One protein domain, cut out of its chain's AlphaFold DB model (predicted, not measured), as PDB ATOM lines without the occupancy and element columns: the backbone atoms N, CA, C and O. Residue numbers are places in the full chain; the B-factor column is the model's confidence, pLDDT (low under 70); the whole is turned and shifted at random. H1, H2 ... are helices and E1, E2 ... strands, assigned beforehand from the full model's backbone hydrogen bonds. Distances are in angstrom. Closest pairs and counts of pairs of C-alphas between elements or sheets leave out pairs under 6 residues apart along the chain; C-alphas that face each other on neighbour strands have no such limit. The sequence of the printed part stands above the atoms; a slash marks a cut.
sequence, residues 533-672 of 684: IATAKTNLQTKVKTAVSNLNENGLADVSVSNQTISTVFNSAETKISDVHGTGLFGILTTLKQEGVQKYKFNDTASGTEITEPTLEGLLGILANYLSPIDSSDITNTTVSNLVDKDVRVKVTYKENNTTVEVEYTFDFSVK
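This is residues 533 to 672 of the 684 residues of the protein "N-acetylmuramoyl-L-alanine amidase family protein" of Eubacterium sp. NSJ-61 (UniProt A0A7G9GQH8). A strongly twisted sheet of five strands curls round two helices, H1 and H3, which cover one face of it and touch each other. At the end of the domain away from the start of H1 and the turn between E4 and E5, the short helices H2 and H5 gather with H4, which only grazes the sheet. The printed part has 140 residues with five named helices and five named strands, along the chain H1 E1 E2 H2 H3 E3 H4 H5 E4 E5; the class is mixed, helices and strands. The mixed sheet runs E1 E2 E5 E4 E3. The whole is compact, with a radius of gyration of the C-alphas of 14.4 A and spans of 43 by 32 by 22 A.

The sheet runs E1, residues 557 to 562, E2, residues 565 to 570, E5, residues 659 to 671, E4, residues 648 to 656, and E3, residues 597 to 602. E1 and E2 form a hairpin, with N 560 and O 567 2.9 A apart, within hydrogen-bond range. E2 and E5 are parallel, with N 568 and O 668 at 2.8 A. E4 and E5 form a hairpin, with N 652 and O 663 at 2.8 A. E4 and E3 are antiparallel, with N 651 and O 601 at 2.8 A. H1, residues 533 to 550, and H3, residues 584 to 594, are on one face of the sheet, making two layers, helices over a sheet. H1 touches H3 with residues 543 to 548 alone, at a steep tilt of 58 degrees, opposite ways; the closest C-alphas, of Ala 547 and Ile 588, are 5.6 A apart. H2, residues 577 to 580, is not on the sheet. E2, H2, H3 and E3 form a split strand-helix-strand unit, two strands of one sheet that are not neighbours, with helices between them along the chain and E5 and E4 between them in the sheet, and its crossover is right-handed. H4, residues 616 to 626, is close to H3 but not clearly touching, with C-alphas 586 and 616, the closest, 7.2 A apart. H5, residues 640 to 643, is on the sheet at a height of 7.4 A, only just over E5, on which 3 of its 4 C-alphas fall. In H1 and H3 every O i to N i+4 pair is within hydrogen-bond range, in H4 5 of 7; H2 and H5 are too short for such a pair.

H1 is 25.4 A long from C-alpha 533 at (8.458, -59.465, 11.443). H3 measures 16.0 A, H4 15.8 A and E4 25.3 A. E5 is 38.2 A long and ends at C-alpha 671, (-5.943, -26.748, 11.703).

The two C-alphas farthest apart, of Glu 574 and Asn 658, are 44.3 A apart. The printed part has no cut. The links E3 to H4 and H4 to H5 are long, 13 residues each. Mean pLDDT of the printed part is 84.9; residues 552 to 555, 605 to 607, 628 to 634 and 658 are under 70.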
ATOM      1  N   ILE A 533       9.188 -60.508  12.187       80.81
ATOM      2  CA  ILE A 533       8.458 -59.465  11.443       80.81
ATOM      3  C   ILE A 533       7.454 -58.741  12.355       80.81
ATOM      4  O   ILE A 533       7.385 -57.512  12.335       80.81
ATOM      5  N   ALA A 534       6.694 -59.467  13.178       83.19
ATOM      6  CA  ALA A 534       5.762 -58.881  14.142       83.19
ATOM      7  C   ALA A 534       6.489 -58.069  15.231       83.19
ATOM      8  O   ALA A 534       6.071 -56.950  15.552       83.19
ATOM      9  N   THR A 535       7.612 -58.583  15.747       85.81
ATOM     10  CA  THR A 535       8.475 -57.869  16.700       85.81
ATOM     11  C   THR A 535       9.038 -56.583  16.090       85.81
ATOM     12  O   THR A 535       8.842 -55.512  16.658       85.81
ATOM     13  N   ALA A 536       9.630 -56.644  14.895       87.19
ATOM     14  CA  ALA A 536      10.193 -55.486  14.203       87.19
ATOM     15  C   ALA A 536       9.127 -54.435  13.841       87.19
ATOM     16  O   ALA A 536       9.383 -53.235  13.943       87.19
ATOM     17  N   LYS A 537       7.897 -54.854  13.495       88.62
ATOM     18  CA  LYS A 537       6.748 -53.942  13.329       88.62
ATOM     19  C   LYS A 537       6.374 -53.247  14.642       88.62
ATOM     20  O   LYS A 537       6.180 -52.034  14.643       88.62
ATOM     21  N   THR A 538       6.325 -53.980  15.755       90.44
ATOM     22  CA  THR A 538       6.053 -53.418  17.094       90.44
ATOM     23  C   THR A 538       7.153 -52.441  17.530       90.44
ATOM     24  O   THR A 538       6.866 -51.370  18.072       90.44
ATOM     25  N   ASN A 539       8.415 -52.762  17.237       90.38
ATOM     26  CA  ASN A 539       9.565 -51.909  17.527       90.38
ATOM     27  C   ASN A 539       9.545 -50.630  16.676       90.38
ATOM     28  O   ASN A 539       9.726 -49.539  17.218       90.38
ATOM     29  N   LEU A 540       9.217 -50.723  15.381       92.56
ATOM     30  CA  LEU A 540       9.009 -49.551  14.524       92.56
ATOM     31  C   LEU A 540       7.842 -48.680  15.014       92.56
ATOM     32  O   LEU A 540       7.991 -47.466  15.101       92.56
ATOM     33  N   GLN A 541       6.703 -49.271  15.389       91.94
ATOM     34  CA  GLN A 541       5.573 -48.528  15.969       91.94
ATOM     35  C   GLN A 541       5.948 -47.829  17.282       91.94
ATOM     36  O   GLN A 541       5.498 -46.714  17.544       91.94
ATOM     37  N   THR A 542       6.792 -48.461  18.100       92.81
ATOM     38  CA  THR A 542       7.327 -47.862  19.329       92.81
ATOM     39  C   THR A 542       8.234 -46.677  18.997       92.81
ATOM     40  O   THR A 542       8.027 -45.599  19.544       92.81
ATOM     41  N   LYS A 543       9.142 -46.817  18.022       92.56
ATOM     42  CA  LYS A 543       9.990 -45.723  17.514       92.56
ATOM     43  C   LYS A 543       9.174 -44.567  16.930       92.56
ATOM     44  O   LYS A 543       9.498 -43.418  17.207       92.56
ATOM     45  N   VAL A 544       8.084 -44.834  16.201       93.19
ATOM     46  CA  VAL A 544       7.154 -43.792  15.716       93.19
ATOM     47  C   VAL A 544       6.482 -43.060  16.877       93.19
ATOM     48  O   VAL A 544       6.468 -41.831  16.888       93.19
ATOM     49  N   LYS A 545       5.974 -43.782  17.884       91.44
ATOM     50  CA  LYS A 545       5.392 -43.168  19.091       91.44
ATOM     51  C   LYS A 545       6.416 -42.315  19.838       91.44
ATOM     52  O   LYS A 545       6.105 -41.184  20.190       91.44
ATOM     53  N   THR A 546       7.638 -42.812  20.020       90.75
ATOM     54  CA  THR A 546       8.743 -42.062  20.637       90.75
ATOM     55  C   THR A 546       9.107 -40.823  19.822       90.75
ATOM     56  O   THR A 546       9.254 -39.752  20.402       90.75
ATOM     57  N   ALA A 547       9.185 -40.926  18.491       90.50
ATOM     58  CA  ALA A 547       9.419 -39.782  17.615       90.50
ATOM     59  C   ALA A 547       8.332 -38.713  17.797       90.50
ATOM     60  O   ALA A 547       8.673 -37.567  18.056       90.50
ATOM     61  N   VAL A 548       7.048 -39.095  17.766       90.12
ATOM     62  CA  VAL A 548       5.908 -38.195  18.027       90.12
ATOM     63  C   VAL A 548       6.011 -37.540  19.409       90.12
ATOM     64  O   VAL A 548       5.900 -36.323  19.510       90.12
ATOM     65  N   SER A 549       6.279 -38.312  20.468       86.25
ATOM     66  CA  SER A 549       6.414 -37.789  21.839       86.25
ATOM     67  C   SER A 549       7.638 -36.895  22.062       86.25
ATOM     68  O   SER A 549       7.661 -36.159  23.045       86.25
ATOM     69  N   ASN A 550       8.641 -36.942  21.182       83.81
ATOM     70  CA  ASN A 550       9.822 -36.081  21.245       83.81
ATOM     71  C   ASN A 550       9.614 -34.723  20.540       83.81
ATOM     72  O   ASN A 550      10.440 -33.827  20.709       83.81
ATOM     73  N   LEU A 551       8.519 -34.523  19.792       82.19
ATOM     74  CA  LEU A 551       8.192 -33.263  19.103       82.19
ATOM     75  C   LEU A 551       7.591 -32.203  20.051       82.19
ATOM     76  O   LEU A 551       6.496 -31.698  19.815       82.19
ATOM     77  N   ASN A 552       8.298 -31.854  21.129       59.38
ATOM     78  CA  ASN A 552       7.726 -31.073  22.238       59.38
ATOM     79  C   ASN A 552       8.015 -29.556  22.247       59.38
ATOM     80  O   ASN A 552       7.576 -28.895  23.184       59.38
ATOM     81  N   GLU A 553       8.733 -28.974  21.272       54.91
ATOM     82  CA  GLU A 553       9.331 -27.630  21.482       54.91
ATOM     83  C   GLU A 553       8.980 -26.499  20.492       54.91
ATOM     84  O   GLU A 553       9.304 -25.349  20.779       54.91
ATOM     85  N   ASN A 554       8.263 -26.737  19.384       57.69
ATOM     86  CA  ASN A 554       8.047 -25.665  18.387       57.69
ATOM     87  C   ASN A 554       6.752 -24.847  18.562       57.69
ATOM     88  O   ASN A 554       6.637 -23.771  17.980       57.69
ATOM     89  N   GLY A 555       5.748 -25.331  19.304       65.94
ATOM     90  CA  GLY A 555       4.493 -24.592  19.535       65.94
ATOM     91  C   GLY A 555       3.663 -24.270  18.276       65.94
ATOM     92  O   GLY A 555       2.767 -23.430  18.336       65.94
ATOM     93  N   LEU A 556       3.943 -24.915  17.137       80.50
ATOM     94  CA  LEU A 556       3.251 -24.694  15.854       80.50
ATOM     95  C   LEU A 556       2.110 -25.685  15.590       80.50
ATOM     96  O   LEU A 556       1.159 -25.340  14.890       80.50
ATOM     97  N   ALA A 557       2.202 -26.901  16.128       85.44
ATOM     98  CA  ALA A 557       1.206 -27.951  15.962       85.44
ATOM     99  C   ALA A 557       1.237 -28.934  17.134       85.44
ATOM    100  O   ALA A 557       2.311 -29.196  17.675       85.44
ATOM    101  N   ASP A 558       0.086 -29.521  17.448       87.25
ATOM    102  CA  ASP A 558       0.010 -30.727  18.271       87.25
ATOM    103  C   ASP A 558       0.104 -31.952  17.352       87.25
ATOM    104  O   ASP A 558      -0.525 -31.984  16.291       87.25
ATOM    105  N   VAL A 559       0.877 -32.969  17.740       89.62
ATOM    106  CA  VAL A 559       1.040 -34.201  16.954       89.62
ATOM    107  C   VAL A 559       0.631 -35.399  17.800       89.62
ATOM    108  O   VAL A 559       1.056 -35.538  18.945       89.62
ATOM    109  N   SER A 560      -0.191 -36.279  17.237       89.00
ATOM    110  CA  SER A 560      -0.585 -37.539  17.866       89.00
ATOM    111  C   SER A 560      -0.499 -38.698  16.875       89.00
ATOM    112  O   SER A 560      -0.419 -38.496  15.664       89.00
ATOM    113  N   VAL A 561      -0.476 -39.929  17.388       91.25
ATOM    114  CA  VAL A 561      -0.496 -41.141  16.563       91.25
ATOM    115  C   VAL A 561      -1.492 -42.146  17.125       91.25
ATOM    116  O   VAL A 561      -1.436 -42.508  18.302       91.25
ATOM    117  N   SER A 562      -2.391 -42.615  16.264       88.75
ATOM    118  CA  SER A 562      -3.346 -43.682  16.546       88.75
ATOM    119  C   SER A 562      -3.159 -44.787  15.511       88.75
ATOM    120  O   SER A 562      -3.353 -44.576  14.316       88.75
ATOM    121  N   ASN A 563      -2.741 -45.970  15.964       86.69
ATOM    122  CA  ASN A 563      -2.329 -47.082  15.103       86.69
ATOM    123  C   ASN A 563      -1.242 -46.682  14.072       86.69
ATOM    124  O   ASN A 563      -0.075 -46.562  14.444       86.69
ATOM    125  N   GLN A 564      -1.620 -46.491  12.804       92.50
ATOM    126  CA  GLN A 564      -0.757 -46.093  11.679       92.50
ATOM    127  C   GLN A 564      -1.098 -44.689  11.142       92.50
ATOM    128  O   GLN A 564      -0.452 -44.209  10.214       92.50
ATOM    129  N   THR A 565      -2.082 -44.016  11.740       93.06
ATOM    130  CA  THR A 565      -2.459 -42.641  11.413       93.06
ATOM    131  C   THR A 565      -1.723 -41.679  12.336       93.06
ATOM    132  O   THR A 565      -1.817 -41.783  13.561       93.06
ATOM    133  N   ILE A 566      -0.993 -40.738  11.746       93.56
ATOM    134  CA  ILE A 566      -0.258 -39.678  12.429       93.56
ATOM    135  C   ILE A 566      -0.995 -38.368  12.156       93.56
ATOM    136  O   ILE A 566      -0.940 -37.833  11.050       93.56
ATOM    137  N   SER A 567      -1.687 -37.846  13.163       91.31
ATOM    138  CA  SER A 567      -2.500 -36.637  13.040       91.31
ATOM    139  C   SER A 567      -1.718 -35.418  13.526       91.31
ATOM    140  O   SER A 567      -1.294 -35.360  14.682       91.31
ATOM    141  N   THR A 568      -1.546 -34.431  12.647       91.38
ATOM    142  CA  THR A 568      -0.902 -33.142  12.933       91.38
ATOM    143  C   THR A 568      -1.958 -32.033  12.927       91.38
ATOM    144  O   THR A 568      -2.620 -31.803  11.914       91.38
ATOM    145  N   VAL A 569      -2.118 -31.341  14.056       90.44
ATOM    146  CA  VAL A 569      -3.100 -30.265  14.254       90.44
ATOM    147  C   VAL A 569      -2.368 -28.931  14.388       90.44
ATOM    148  O   VAL A 569      -1.853 -28.602  15.456       90.44
ATOM    149  N   PHE A 570      -2.303 -28.148  13.313       89.62
ATOM    150  CA  PHE A 570      -1.625 -26.851  13.301       89.62
ATOM    151  C   PHE A 570      -2.399 -25.779  14.075       89.62
ATOM    152  O   PHE A 570      -3.626 -25.698  14.025       89.62
ATOM    153  N   ASN A 571      -1.662 -24.904  14.759       88.25
ATOM    154  CA  ASN A 571      -2.219 -23.817  15.564       88.25
ATOM    155  C   ASN A 571      -2.756 -22.641  14.729       88.25
ATOM    156  O   ASN A 571      -3.516 -21.831  15.253       88.25
ATOM    157  N   SER A 572      -2.378 -22.534  13.449       87.88
ATOM    158  CA  SER A 572      -2.842 -21.481  12.538       87.88
ATOM    159  C   SER A 572      -2.985 -21.991  11.102       87.88
ATOM    160  O   SER A 572      -2.147 -22.744  10.612       87.88
ATOM    161  N   ALA A 573      -4.024 -21.515  10.412       83.94
ATOM    162  CA  ALA A 573      -4.247 -21.754   8.985       83.94
ATOM    163  C   ALA A 573      -3.162 -21.113   8.097       83.94
ATOM    164  O   ALA A 573      -2.937 -21.567   6.974       83.94
ATOM    165  N   GLU A 574      -2.483 -20.088   8.623       86.56
ATOM    166  CA  GLU A 574      -1.460 -19.282   7.945       86.56
ATOM    167  C   GLU A 574      -0.028 -19.803   8.164       86.56
ATOM    168  O   GLU A 574       0.927 -19.216   7.655       86.56
ATOM    169  N   THR A 575       0.160 -20.889   8.925       88.62
ATOM    170  CA  THR A 575       1.482 -21.516   9.092       88.62
ATOM    171  C   THR A 575       2.005 -21.967   7.726       88.62
ATOM    172  O   THR A 575       1.310 -22.686   7.005       88.62
ATOM    173  N   LYS A 576       3.222 -21.554   7.348       88.44
ATOM    174  CA  LYS A 576       3.824 -21.942   6.065       88.44
ATOM    175  C   LYS A 576       4.445 -23.326   6.139       88.44
ATOM    176  O   LYS A 576       4.964 -23.729   7.177       88.44
ATOM    177  N   ILE A 577       4.484 -24.023   5.006       85.88
ATOM    178  CA  ILE A 577       5.137 -25.334   4.895       85.88
ATOM    179  C   ILE A 577       6.665 -25.224   5.111       85.88
ATOM    180  O   ILE A 577       7.285 -26.173   5.581       85.88
ATOM    181  N   SER A 578       7.296 -24.063   4.878       82.19
ATOM    182  CA  SER A 578       8.699 -23.838   5.273       82.19
ATOM    183  C   SER A 578       8.929 -23.858   6.788       82.19
ATOM    184  O   SER A 578      10.015 -24.220   7.238       82.19
ATOM    185  N   ASP A 579       7.923 -23.470   7.573       84.12
ATOM    186  CA  ASP A 579       8.054 -23.250   9.017       84.12
ATOM    187  C   ASP A 579       7.833 -24.545   9.821       84.12
ATOM    188  O   ASP A 579       8.145 -24.601  11.008       84.12
ATOM    189  N   VAL A 580       7.339 -25.617   9.183       78.88
ATOM    190  CA  VAL A 580       7.068 -26.919   9.829       78.88
ATOM    191  C   VAL A 580       8.295 -27.839   9.908       78.88
ATOM    192  O   VAL A 580       8.180 -29.030  10.203       78.88
ATOM    193  N   HIS A 581       9.498 -27.309   9.665       75.44
ATOM    194  CA  HIS A 581      10.735 -28.065   9.839       75.44
ATOM    195  C   HIS A 581      10.887 -28.518  11.302       75.44
ATOM    196  O   HIS A 581      10.983 -27.703  12.221       75.44
ATOM    197  N   GLY A 582      10.914 -29.835  11.521       76.38
ATOM    198  CA  GLY A 582      10.935 -30.422  12.863       76.38
ATOM    199  C   GLY A 582       9.557 -30.601  13.515       76.38
ATOM    200  O   GLY A 582       9.508 -30.884  14.706       76.38
ATOM    201  N   THR A 583       8.446 -30.482  12.781       81.62
ATOM    202  CA  THR A 583       7.109 -30.911  13.243       81.62
ATOM    203  C   THR A 583       6.460 -31.875  12.243       81.62
ATOM    204  O   THR A 583       6.952 -32.048  11.122       81.62
ATOM    205  N   GLY A 584       5.387 -32.559  12.665       85.19
ATOM    206  CA  GLY A 584       4.596 -33.474  11.830       85.19
ATOM    207  C   GLY A 584       5.446 -34.444  10.995       85.19
ATOM    208  O   GLY A 584       6.377 -35.072  11.500       85.19
ATOM    209  N   LEU A 585       5.142 -34.523   9.695       88.12
ATOM    210  CA  LEU A 585       5.853 -35.349   8.711       88.12
ATOM    211  C   LEU A 585       7.378 -35.141   8.722       88.12
ATOM    212  O   LEU A 585       8.127 -36.111   8.822       88.12
ATOM    213  N   PHE A 586       7.850 -33.893   8.657       85.75
ATOM    214  CA  PHE A 586       9.284 -33.587   8.565       85.75
ATOM    215  C   PHE A 586      10.049 -34.038   9.812       85.75
ATOM    216  O   PHE A 586      11.105 -34.664   9.697       85.75
ATOM    217  N   GLY A 587       9.511 -33.750  11.002       87.31
ATOM    218  CA  GLY A 587      10.115 -34.166  12.269       87.31
ATOM    219  C   GLY A 587      10.186 -35.688  12.401       87.31
ATOM    220  O   GLY A 587      11.255 -36.236  12.657       87.31
ATOM    221  N   ILE A 588       9.071 -36.379  12.143       91.25
ATOM    222  CA  ILE A 588       8.961 -37.829  12.358       91.25
ATOM    223  C   ILE A 588       9.890 -38.606  11.431       91.25
ATOM    224  O   ILE A 588      10.637 -39.454  11.911       91.25
ATOM    225  N   LEU A 589       9.897 -38.316  10.126       92.81
ATOM    226  CA  LEU A 589      10.765 -39.046   9.198       92.81
ATOM    227  C   LEU A 589      12.253 -38.783   9.490       92.81
ATOM    228  O   LEU A 589      13.065 -39.706   9.438       92.81
ATOM    229  N   THR A 590      12.615 -37.558   9.887       89.44
ATOM    230  CA  THR A 590      13.991 -37.229  10.297       89.44
ATOM    231  C   THR A 590      14.420 -38.014  11.540       89.44
ATOM    232  O   THR A 590      15.513 -38.580  11.557       89.44
ATOM    233  N   THR A 591      13.563 -38.119  12.561       90.75
ATOM    234  CA  THR A 591      13.843 -38.928  13.760       90.75
ATOM    235  C   THR A 591      13.909 -40.421  13.432       90.75
ATOM    236  O   THR A 591      14.852 -41.099  13.834       90.75
ATOM    237  N   LEU A 592      12.970 -40.943  12.637       92.94
ATOM    238  CA  LEU A 592      12.963 -42.347  12.212       92.94
ATOM    239  C   LEU A 592      14.233 -42.750  11.454       92.94
ATOM    240  O   LEU A 592      14.712 -43.876  11.605       92.94
ATOM    241  N   LYS A 593      14.816 -41.826  10.681       92.19
ATOM    242  CA  LYS A 593      16.087 -42.059   9.990       92.19
ATOM    243  C   LYS A 593      17.238 -42.288  10.975       92.19
ATOM    244  O   LYS A 593      18.044 -43.190  10.763       92.19
ATOM    245  N   GLN A 594      17.289 -41.515  12.061       87.56
ATOM    246  CA  GLN A 594      18.271 -41.693  13.142       87.56
ATOM    247  C   GLN A 594      18.039 -43.012  13.901       87.56
ATOM    248  O   GLN A 594      18.990 -43.673  14.306       87.56
ATOM    249  N   GLU A 595      16.779 -43.440  14.009       85.31
ATOM    250  CA  GLU A 595      16.350 -44.692  14.643       85.31
ATOM    251  C   GLU A 595      16.540 -45.960  13.776       85.31
ATOM    252  O   GLU A 595      16.138 -47.051  14.196       85.31
ATOM    253  N   GLY A 596      17.167 -45.852  12.596       85.50
ATOM    254  CA  GLY A 596      17.578 -46.993  11.761       85.50
ATOM    255  C   GLY A 596      16.683 -47.309  10.556       85.50
ATOM    256  O   GLY A 596      16.903 -48.319   9.882       85.50
ATOM    257  N   VAL A 597      15.692 -46.471  10.241       91.69
ATOM    258  CA  VAL A 597      14.898 -46.614   9.008       91.69
ATOM    259  C   VAL A 597      15.765 -46.391   7.763       91.69
ATOM    260  O   VAL A 597      16.597 -45.488   7.713       91.69
ATOM    261  N   GLN A 598      15.568 -47.229   6.744       91.94
ATOM    262  CA  GLN A 598      16.426 -47.276   5.557       91.94
ATOM    263  C   GLN A 598      15.871 -46.470   4.378       91.94
ATOM    264  O   GLN A 598      16.639 -45.850   3.641       91.94
ATOM    265  N   LYS A 599      14.548 -46.500   4.179       94.44
ATOM    266  CA  LYS A 599      13.885 -45.984   2.977       94.44
ATOM    267  C   LYS A 599      12.451 -45.545   3.276       94.44
ATOM    268  O   LYS A 599      11.781 -46.127   4.129       94.44
ATOM    269  N   TYR A 600      11.994 -44.551   2.525       94.25
ATOM    270  CA  TYR A 600      10.637 -44.018   2.533       94.25
ATOM    271  C   TYR A 600      10.094 -44.030   1.105       94.25
ATOM    272  O   TYR A 600      10.776 -43.573   0.188       94.25
ATOM    273  N   LYS A 601       8.874 -44.532   0.912       94.31
ATOM    274  CA  LYS A 601       8.144 -44.487  -0.357       94.31
ATOM    275  C   LYS A 601       6.815 -43.775  -0.161       94.31
ATOM    276  O   LYS A 601       5.993 -44.217   0.636       94.31
ATOM    277  N   PHE A 602       6.606 -42.694  -0.890       92.50
ATOM    278  CA  PHE A 602       5.411 -41.864  -0.803       92.50
ATOM    279  C   PHE A 602       4.407 -42.306  -1.857       92.50
ATOM    280  O   PHE A 602       4.792 -42.565  -2.992       92.50
ATOM    281  N   ASN A 603       3.129 -42.405  -1.504       88.25
ATOM    282  CA  ASN A 603       2.068 -42.691  -2.470       88.25
ATOM    283  C   ASN A 603       1.616 -41.387  -3.144       88.25
ATOM    284  O   ASN A 603       0.565 -40.842  -2.805       88.25
ATOM    285  N   ASP A 604       2.468 -40.825  -4.001       83.06
ATOM    286  CA  ASP A 604       2.245 -39.533  -4.649       83.06
ATOM    287  C   ASP A 604       1.757 -39.663  -6.102       83.06
ATOM    288  O   ASP A 604       1.797 -40.723  -6.731       83.06
ATOM    289  N   THR A 605       1.273 -38.549  -6.658       69.62
ATOM    290  CA  THR A 605       0.731 -38.492  -8.028       69.62
ATOM    291  C   THR A 605       1.789 -38.739  -9.113       69.62
ATOM    292  O   THR A 605       1.440 -39.055 -10.249       69.62
ATOM    293  N   ALA A 606       3.078 -38.647  -8.764       63.91
ATOM    294  CA  ALA A 606       4.228 -38.774  -9.657       63.91
ATOM    295  C   ALA A 606       4.773 -40.216  -9.774       63.91
ATOM    296  O   ALA A 606       5.911 -40.419 -10.195       63.91
ATOM    297  N   SER A 607       3.949 -41.224  -9.468       61.78
ATOM    298  CA  SER A 607       4.262 -42.665  -9.509       61.78
ATOM    299  C   SER A 607       5.175 -43.203  -8.397       61.78
ATOM    300  O   SER A 607       5.879 -44.198  -8.578       61.78
ATOM    301  N   GLY A 608       5.058 -42.643  -7.194       74.88
ATOM    302  CA  GLY A 608       5.456 -43.326  -5.971       74.88
ATOM    303  C   GLY A 608       6.877 -43.006  -5.519       74.88
ATOM    304  O   GLY A 608       7.674 -43.933  -5.349       74.88
ATOM    305  N   THR A 609       7.201 -41.716  -5.373       88.19
ATOM    306  CA  THR A 609       8.558 -41.215  -5.085       88.19
ATOM    307  C   THR A 609       9.224 -41.914  -3.893       88.19
ATOM    308  O   THR A 609       8.627 -42.090  -2.828       88.19
ATOM    309  N   GLU A 610      10.498 -42.283  -4.054       91.44
ATOM    310  CA  GLU A 610      11.301 -42.981  -3.046       91.44
ATOM    311  C   GLU A 610      12.516 -42.150  -2.622       91.44
ATOM    312  O   GLU A 610      13.256 -41.652  -3.468       91.44
ATOM    313  N   ILE A 611      12.763 -42.055  -1.313       91.62
ATOM    314  CA  ILE A 611      13.952 -41.404  -0.743       91.62
ATOM    315  C   ILE A 611      14.579 -42.270   0.351       91.62
ATOM    316  O   ILE A 611      13.896 -43.003   1.067       91.62
ATOM    317  N   THR A 612      15.896 -42.164   0.508       90.75
ATOM    318  CA  THR A 612      16.651 -42.773   1.615       90.75
ATOM    319  C   THR A 612      16.992 -41.765   2.713       90.75
ATOM    320  O   THR A 612      17.173 -42.163   3.862       90.75
ATOM    321  N   GLU A 613      17.037 -40.469   2.388       90.62
ATOM    322  CA  GLU A 613      17.312 -39.368   3.316       90.62
ATOM    323  C   GLU A 613      16.154 -38.350   3.301       90.62
ATOM    324  O   GLU A 613      15.884 -37.763   2.250       90.62
ATOM    325  N   PRO A 614      15.462 -38.114   4.431       89.88
ATOM    326  CA  PRO A 614      14.336 -37.184   4.530       89.88
ATOM    327  C   PRO A 614      14.816 -35.730   4.687       89.88
ATOM    328  O   PRO A 614      14.594 -35.093   5.713       89.88
ATOM    329  N   THR A 615      15.515 -35.197   3.682       88.88
ATOM    330  CA  THR A 615      15.953 -33.791   3.693       88.88
ATOM    331  C   THR A 615      14.766 -32.840   3.514       88.88
ATOM    332  O   THR A 615      13.783 -33.179   2.852       88.88
ATOM    333  N   LEU A 616      14.865 -31.623   4.064       83.25
ATOM    334  CA  LEU A 616      13.839 -30.581   3.909       83.25
ATOM    335  C   LEU A 616      13.513 -30.322   2.429       83.25
ATOM    336  O   LEU A 616      12.350 -30.334   2.049       83.25
ATOM    337  N   GLU A 617      14.536 -30.158   1.588       83.50
ATOM    338  CA  GLU A 617      14.389 -29.933   0.143       83.50
ATOM    339  C   GLU A 617      13.690 -31.107  -0.568       83.50
ATOM    340  O   GLU A 617      12.742 -30.893  -1.323       83.50
ATOM    341  N   GLY A 618      14.088 -32.352  -0.274       85.25
ATOM    342  CA  GLY A 618      13.475 -33.543  -0.872       85.25
ATOM    343  C   GLY A 618      12.012 -33.729  -0.462       85.25
ATOM    344  O   GLY A 618      11.160 -34.010  -1.304       85.25
ATOM    345  N   LEU A 619      11.697 -33.510   0.817       86.25
ATOM    346  CA  LEU A 619      10.329 -33.594   1.334       86.25
ATOM    347  C   LEU A 619       9.430 -32.455   0.822       86.25
ATOM    348  O   LEU A 619       8.257 -32.700   0.547       86.25
ATOM    349  N   LEU A 620       9.957 -31.241   0.620       84.88
ATOM    350  CA  LEU A 620       9.222 -30.156  -0.049       84.88
ATOM    351  C   LEU A 620       8.900 -30.516  -1.509       84.88
ATOM    352  O   LEU A 620       7.767 -30.320  -1.946       84.88
ATOM    353  N   GLY A 621       9.852 -31.110  -2.238       82.06
ATOM    354  CA  GLY A 621       9.615 -31.621  -3.592       82.06
ATOM    355  C   GLY A 621       8.510 -32.684  -3.647       82.06
ATOM    356  O   GLY A 621       7.658 -32.645  -4.530       82.06
ATOM    357  N   ILE A 622       8.462 -33.586  -2.663       85.19
ATOM    358  CA  ILE A 622       7.404 -34.602  -2.549       85.19
ATOM    359  C   ILE A 622       6.044 -33.972  -2.227       85.19
ATOM    360  O   ILE A 622       5.044 -34.317  -2.855       85.19
ATOM    361  N   LEU A 623       5.974 -33.030  -1.280       85.06
ATOM    362  CA  LEU A 623       4.711 -32.370  -0.933       85.06
ATOM    363  C   LEU A 623       4.120 -31.571  -2.107       85.06
ATOM    364  O   LEU A 623       2.896 -31.493  -2.222       85.06
ATOM    365  N   ALA A 624       4.946 -31.061  -3.028       82.88
ATOM    366  CA  ALA A 624       4.464 -30.399  -4.244       82.88
ATOM    367  C   ALA A 624       3.585 -31.331  -5.107       82.88
ATOM    368  O   ALA A 624       2.563 -30.897  -5.642       82.88
ATOM    369  N   ASN A 625       3.892 -32.635  -5.148       84.69
ATOM    370  CA  ASN A 625       3.116 -33.633  -5.897       84.69
ATOM    371  C   ASN A 625       1.685 -33.830  -5.343       84.69
ATOM    372  O   ASN A 625       0.788 -34.236  -6.087       84.69
ATOM    373  N   TYR A 626       1.439 -33.508  -4.067       83.38
ATOM    374  CA  TYR A 626       0.108 -33.545  -3.432       83.38
ATOM    375  C   TYR A 626      -0.672 -32.219  -3.559       83.38
ATOM    376  O   TYR A 626      -1.902 -32.186  -3.414       83.38
ATOM    377  N   LEU A 627       0.038 -31.124  -3.845       80.38
ATOM    378  CA  LEU A 627      -0.477 -29.751  -3.907       80.38
ATOM    379  C   LEU A 627      -0.688 -29.228  -5.339       80.38
ATOM    380  O   LEU A 627      -1.029 -28.063  -5.520       80.38
ATOM    381  N   SER A 628      -0.489 -30.083  -6.346       68.19
ATOM    382  CA  SER A 628      -0.491 -29.734  -7.772       68.19
ATOM    383  C   SER A 628      -1.692 -28.872  -8.227       68.19
ATOM    384  O   SER A 628      -2.829 -29.187  -7.854       68.19
ATOM    385  N   PRO A 629      -1.488 -27.846  -9.085       58.97
ATOM    386  CA  PRO A 629      -0.225 -27.444  -9.716       58.97
ATOM    387  C   PRO A 629       0.436 -26.243  -9.006       58.97
ATOM    388  O   PRO A 629       0.042 -25.099  -9.218       58.97
ATOM    389  N   ILE A 630       1.479 -26.497  -8.208       62.00
ATOM    390  CA  ILE A 630       2.329 -25.476  -7.568       62.00
ATOM    391  C   ILE A 630       3.796 -25.845  -7.835       62.00
ATOM    392  O   ILE A 630       4.154 -27.019  -7.728       62.00
ATOM    393  N   ASP A 631       4.638 -24.871  -8.199       58.25
ATOM    394  CA  ASP A 631       6.076 -25.097  -8.401       58.25
ATOM    395  C   ASP A 631       6.812 -25.212  -7.049       58.25
ATOM    396  O   ASP A 631       6.441 -24.614  -6.037       58.25
ATOM    397  N   SER A 632       7.901 -25.970  -7.049       59.06
ATOM    398  CA  SER A 632       8.805 -26.227  -5.927       59.06
ATOM    399  C   SER A 632       9.379 -24.972  -5.246       59.06
ATOM    400  O   SER A 632       9.730 -25.030  -4.069       59.06
ATOM    401  N   SER A 633       9.446 -23.822  -5.927       59.50
ATOM    402  CA  SER A 633       9.811 -22.544  -5.296       59.50
ATOM    403  C   SER A 633       8.684 -21.969  -4.430       59.50
ATOM    404  O   SER A 633       8.942 -21.395  -3.367       59.50
ATOM    405  N   ASP A 634       7.434 -22.152  -4.853       66.88
ATOM    406  CA  ASP A 634       6.253 -21.508  -4.272       66.88
ATOM    407  C   ASP A 634       5.681 -22.293  -3.083       66.88
ATOM    408  O   ASP A 634       5.067 -21.706  -2.184       66.88
ATOM    409  N   ILE A 635       5.955 -23.603  -2.997       75.94
ATOM    410  CA  ILE A 635       5.548 -24.425  -1.845       75.94
ATOM    411  C   ILE A 635       6.094 -23.881  -0.516       75.94
ATOM    412  O   ILE A 635       5.415 -23.951   0.506       75.94
ATOM    413  N   THR A 636       7.276 -23.254  -0.525       77.88
ATOM    414  CA  THR A 636       7.886 -22.662   0.678       77.88
ATOM    415  C   THR A 636       7.015 -21.574   1.314       77.88
ATOM    416  O   THR A 636       6.991 -21.443   2.533       77.88
ATOM    417  N   ASN A 637       6.248 -20.827   0.512       80.88
ATOM    418  CA  ASN A 637       5.317 -19.802   0.987       80.88
ATOM    419  C   ASN A 637       3.860 -20.284   1.061       80.88
ATOM    420  O   ASN A 637       2.997 -19.527   1.504       80.88
ATOM    421  N   THR A 638       3.586 -21.521   0.650       86.50
ATOM    422  CA  THR A 638       2.254 -22.126   0.704       86.50
ATOM    423  C   THR A 638       1.902 -22.492   2.147       86.50
ATOM    424  O   THR A 638       2.761 -22.918   2.922       86.50
ATOM    425  N   THR A 639       0.638 -22.309   2.529       88.12
ATOM    426  CA  THR A 639       0.168 -22.580   3.892       88.12
ATOM    427  C   THR A 639      -0.252 -24.036   4.083       88.12
ATOM    428  O   THR A 639      -0.744 -24.686   3.154       88.12
ATOM    429  N   VAL A 640      -0.105 -24.540   5.312       85.94
ATOM    430  CA  VAL A 640      -0.479 -25.911   5.714       85.94
ATOM    431  C   VAL A 640      -1.955 -26.238   5.481       85.94
ATOM    432  O   VAL A 640      -2.296 -27.402   5.303       85.94
ATOM    433  N   SER A 641      -2.824 -25.226   5.393       86.12
ATOM    434  CA  SER A 641      -4.241 -25.387   5.039       86.12
ATOM    435  C   SER A 641      -4.458 -26.108   3.703       86.12
ATOM    436  O   SER A 641      -5.467 -26.780   3.531       86.12
ATOM    437  N   ASN A 642      -3.504 -26.032   2.768       86.69
ATOM    438  CA  ASN A 642      -3.594 -26.721   1.473       86.69
ATOM    439  C   ASN A 642      -3.267 -28.227   1.557       86.69
ATOM    440  O   ASN A 642      -3.529 -28.963   0.604       86.69
ATOM    441  N   LEU A 643      -2.699 -28.682   2.683       84.31
ATOM    442  CA  LEU A 643      -2.464 -30.095   3.004       84.31
ATOM    443  C   LEU A 643      -3.639 -30.739   3.760       84.31
ATOM    444  O   LEU A 643      -3.646 -31.955   3.937       84.31
ATOM    445  N   VAL A 644      -4.630 -29.955   4.194       85.00
ATOM    446  CA  VAL A 644      -5.862 -30.487   4.795       85.00
ATOM    447  C   VAL A 644      -6.609 -31.325   3.749       85.00
ATOM    448  O   VAL A 644      -6.594 -31.008   2.558       85.00
ATOM    449  N   ASP A 645      -7.197 -32.435   4.194       81.38
ATOM    450  CA  ASP A 645      -7.857 -33.455   3.363       81.38
ATOM    451  C   ASP A 645      -6.950 -34.130   2.300       81.38
ATOM    452  O   ASP A 645      -7.442 -34.798   1.385       81.38
ATOM    453  N   LYS A 646      -5.615 -34.000   2.404       85.56
ATOM    454  CA  LYS A 646      -4.650 -34.725   1.556       85.56
ATOM    455  C   LYS A 646      -4.203 -36.029   2.215       85.56
ATOM    456  O   LYS A 646      -3.608 -36.022   3.285       85.56
ATOM    457  N   ASP A 647      -4.412 -37.139   1.516       82.94
ATOM    458  CA  ASP A 647      -4.020 -38.489   1.943       82.94
ATOM    459  C   ASP A 647      -2.520 -38.747   1.683       82.94
ATOM    460  O   ASP A 647      -2.125 -39.344   0.676       82.94
ATOM    461  N   VAL A 648      -1.655 -38.230   2.565       89.88
ATOM    462  CA  VAL A 648      -0.195 -38.400   2.460       89.88
ATOM    463  C   VAL A 648       0.217 -39.714   3.119       89.88
ATOM    464  O   VAL A 648       0.468 -39.778   4.324       89.88
ATOM    465  N   ARG A 649       0.310 -40.779   2.316       92.25
ATOM    466  CA  ARG A 649       0.774 -42.098   2.778       92.25
ATOM    467  C   ARG A 649       2.252 -42.312   2.508       92.25
ATOM    468  O   ARG A 649       2.723 -42.107   1.387       92.25
ATOM    469  N   VAL A 650       2.959 -42.787   3.526       93.62
ATOM    470  CA  VAL A 650       4.392 -43.079   3.486       93.62
ATOM    471  C   VAL A 650       4.622 -44.515   3.925       93.62
ATOM    472  O   VAL A 650       4.401 -44.869   5.083       93.62
ATOM    473  N   LYS A 651       5.111 -45.349   3.012       94.56
ATOM    474  CA  LYS A 651       5.616 -46.678   3.334       94.56
ATOM    475  C   LYS A 651       7.060 -46.578   3.808       94.56
ATOM    476  O   LYS A 651       7.929 -46.068   3.104       94.56
ATOM    477  N   VAL A 652       7.290 -47.047   5.025       94.25
ATOM    478  CA  VAL A 652       8.548 -46.957   5.763       94.25
ATOM    479  C   VAL A 652       9.208 -48.333   5.776       94.25
ATOM    480  O   VAL A 652       8.633 -49.279   6.315       94.25
ATOM    481  N   THR A 653      10.414 -48.445   5.214       93.06
ATOM    482  CA  THR A 653      11.213 -49.680   5.222       93.06
ATOM    483  C   THR A 653      12.213 -49.644   6.384       93.06
ATOM    484  O   THR A 653      13.180 -48.875   6.376       93.06
ATOM    485  N   TYR A 654      11.994 -50.488   7.390       90.88
ATOM    486  CA  TYR A 654      12.829 -50.625   8.588       90.88
ATOM    487  C   TYR A 654      13.563 -51.969   8.573       90.88
ATOM    488  O   TYR A 654      12.982 -52.982   8.186       90.88
ATOM    489  N   LYS A 655      14.835 -51.993   8.990       85.12
ATOM    490  CA  LYS A 655      15.628 -53.225   9.088       85.12
ATOM    491  C   LYS A 655      16.178 -53.388  10.499       85.12
ATOM    492  O   LYS A 655      16.903 -52.526  10.983       85.12
ATOM    493  N   GLU A 656      15.878 -54.520  11.122       82.38
ATOM    494  CA  GLU A 656      16.265 -54.858  12.489       82.38
ATOM    495  C   GLU A 656      16.755 -56.305  12.531       82.38
ATOM    496  O   GLU A 656      16.047 -57.207  12.101       82.38
ATOM    497  N   ASN A 657      17.980 -56.541  13.020       73.94
ATOM    498  CA  ASN A 657      18.550 -57.888  13.191       73.94
ATOM    499  C   ASN A 657      18.403 -58.802  11.950       73.94
ATOM    500  O   ASN A 657      18.019 -59.962  12.051       73.94
ATOM    501  N   ASN A 658      18.720 -58.247  10.774       69.81
ATOM    502  CA  ASN A 658      18.519 -58.802   9.424       69.81
ATOM    503  C   ASN A 658      17.077 -58.913   8.899       69.81
ATOM    504  O   ASN A 658      16.915 -58.898   7.678       69.81
ATOM    505  N   THR A 659      16.048 -58.872   9.742       78.12
ATOM    506  CA  THR A 659      14.648 -58.805   9.303       78.12
ATOM    507  C   THR A 659      14.338 -57.428   8.707       78.12
ATOM    508  O   THR A 659      14.541 -56.400   9.353       78.12
ATOM    509  N   THR A 660      13.827 -57.387   7.473       82.94
ATOM    510  CA  THR A 660      13.322 -56.152   6.845       82.94
ATOM    511  C   THR A 660      11.798 -56.141   6.908       82.94
ATOM    512  O   THR A 660      11.161 -57.126   6.542       82.94
ATOM    513  N   VAL A 661      11.205 -55.037   7.359       87.69
ATOM    514  CA  VAL A 661       9.751 -54.846   7.415       87.69
ATOM    515  C   VAL A 661       9.344 -53.545   6.743       87.69
ATOM    516  O   VAL A 661      10.031 -52.529   6.852       87.69
ATOM    517  N   GLU A 662       8.189 -53.568   6.084       90.12
ATOM    518  CA  GLU A 662       7.531 -52.370   5.574       90.12
ATOM    519  C   GLU A 662       6.239 -52.108   6.349       90.12
ATOM    520  O   GLU A 662       5.447 -53.026   6.593       90.12
ATOM    521  N   VAL A 663       6.025 -50.849   6.736       92.62
ATOM    522  CA  VAL A 663       4.783 -50.372   7.359       92.62
ATOM    523  C   VAL A 663       4.373 -49.072   6.680       92.62
ATOM    524  O   VAL A 663       5.191 -48.168   6.531       92.62
ATOM    525  N   GLU A 664       3.121 -48.988   6.243       94.44
ATOM    526  CA  GLU A 664       2.539 -47.756   5.713       94.44
ATOM    527  C   GLU A 664       1.973 -46.920   6.864       94.44
ATOM    528  O   GLU A 664       1.335 -47.458   7.768       94.44
ATOM    529  N   TYR A 665       2.246 -45.618   6.839       94.69
ATOM    530  CA  TYR A 665       1.690 -44.630   7.757       94.69
ATOM    531  C   TYR A 665       0.964 -43.553   6.956       94.69
ATOM    532  O   TYR A 665       1.494 -43.069   5.953       94.69
ATOM    533  N   THR A 666      -0.218 -43.156   7.419       94.00
ATOM    534  CA  THR A 666      -0.975 -42.029   6.858       94.00
ATOM    535  C   THR A 666      -0.733 -40.794   7.711       94.00
ATOM    536  O   THR A 666      -0.836 -40.862   8.937       94.00
ATOM    537  N   PHE A 667      -0.408 -39.670   7.078       92.31
ATOM    538  CA  PHE A 667      -0.260 -38.379   7.739       92.31
ATOM    539  C   PHE A 667      -1.486 -37.513   7.462       92.31
ATOM    540  O   PHE A 667      -1.678 -37.050   6.339       92.31
ATOM    541  N   ASP A 668      -2.272 -37.273   8.509       91.19
ATOM    542  CA  ASP A 668      -3.453 -36.417   8.460       91.19
ATOM    543  C   ASP A 668      -3.086 -35.012   8.939       91.19
ATOM    544  O   ASP A 668      -2.518 -34.836  10.024       91.19
ATOM    545  N   PHE A 669      -3.449 -33.995   8.160       90.19
ATOM    546  CA  PHE A 669      -3.207 -32.594   8.494       90.19
ATOM    547  C   PHE A 669      -4.522 -31.867   8.764       90.19
ATOM    548  O   PHE A 669      -5.485 -31.975   8.010       90.19
ATOM    549  N   SER A 670      -4.552 -31.097   9.846       90.38
ATOM    550  CA  SER A 670      -5.709 -30.301  10.259       90.38
ATOM    551  C   SER A 670      -5.257 -28.989  10.897       90.38
ATOM    552  O   SER A 670      -4.084 -28.814  11.227       90.38
ATOM    553  N   VAL A 671      -6.187 -28.051  11.072       90.12
ATOM    554  CA  VAL A 671      -5.943 -26.748  11.703       90.12
ATOM    555  C   VAL A 671      -6.927 -26.574  12.858       90.12
ATOM    556  O   VAL A 671      -8.090 -26.963  12.741       90.12
ATOM    557  N   LYS A 672      -6.482 -25.989  13.977       86.81
ATOM    558  CA  LYS A 672      -7.357 -25.723  15.127       86.81
ATOM    559  C   LYS A 672      -8.546 -24.831  14.729       86.81
ATOM    560  O   LYS A 672      -8.343 -23.813  14.066       86.81
TER     561      LYS A 672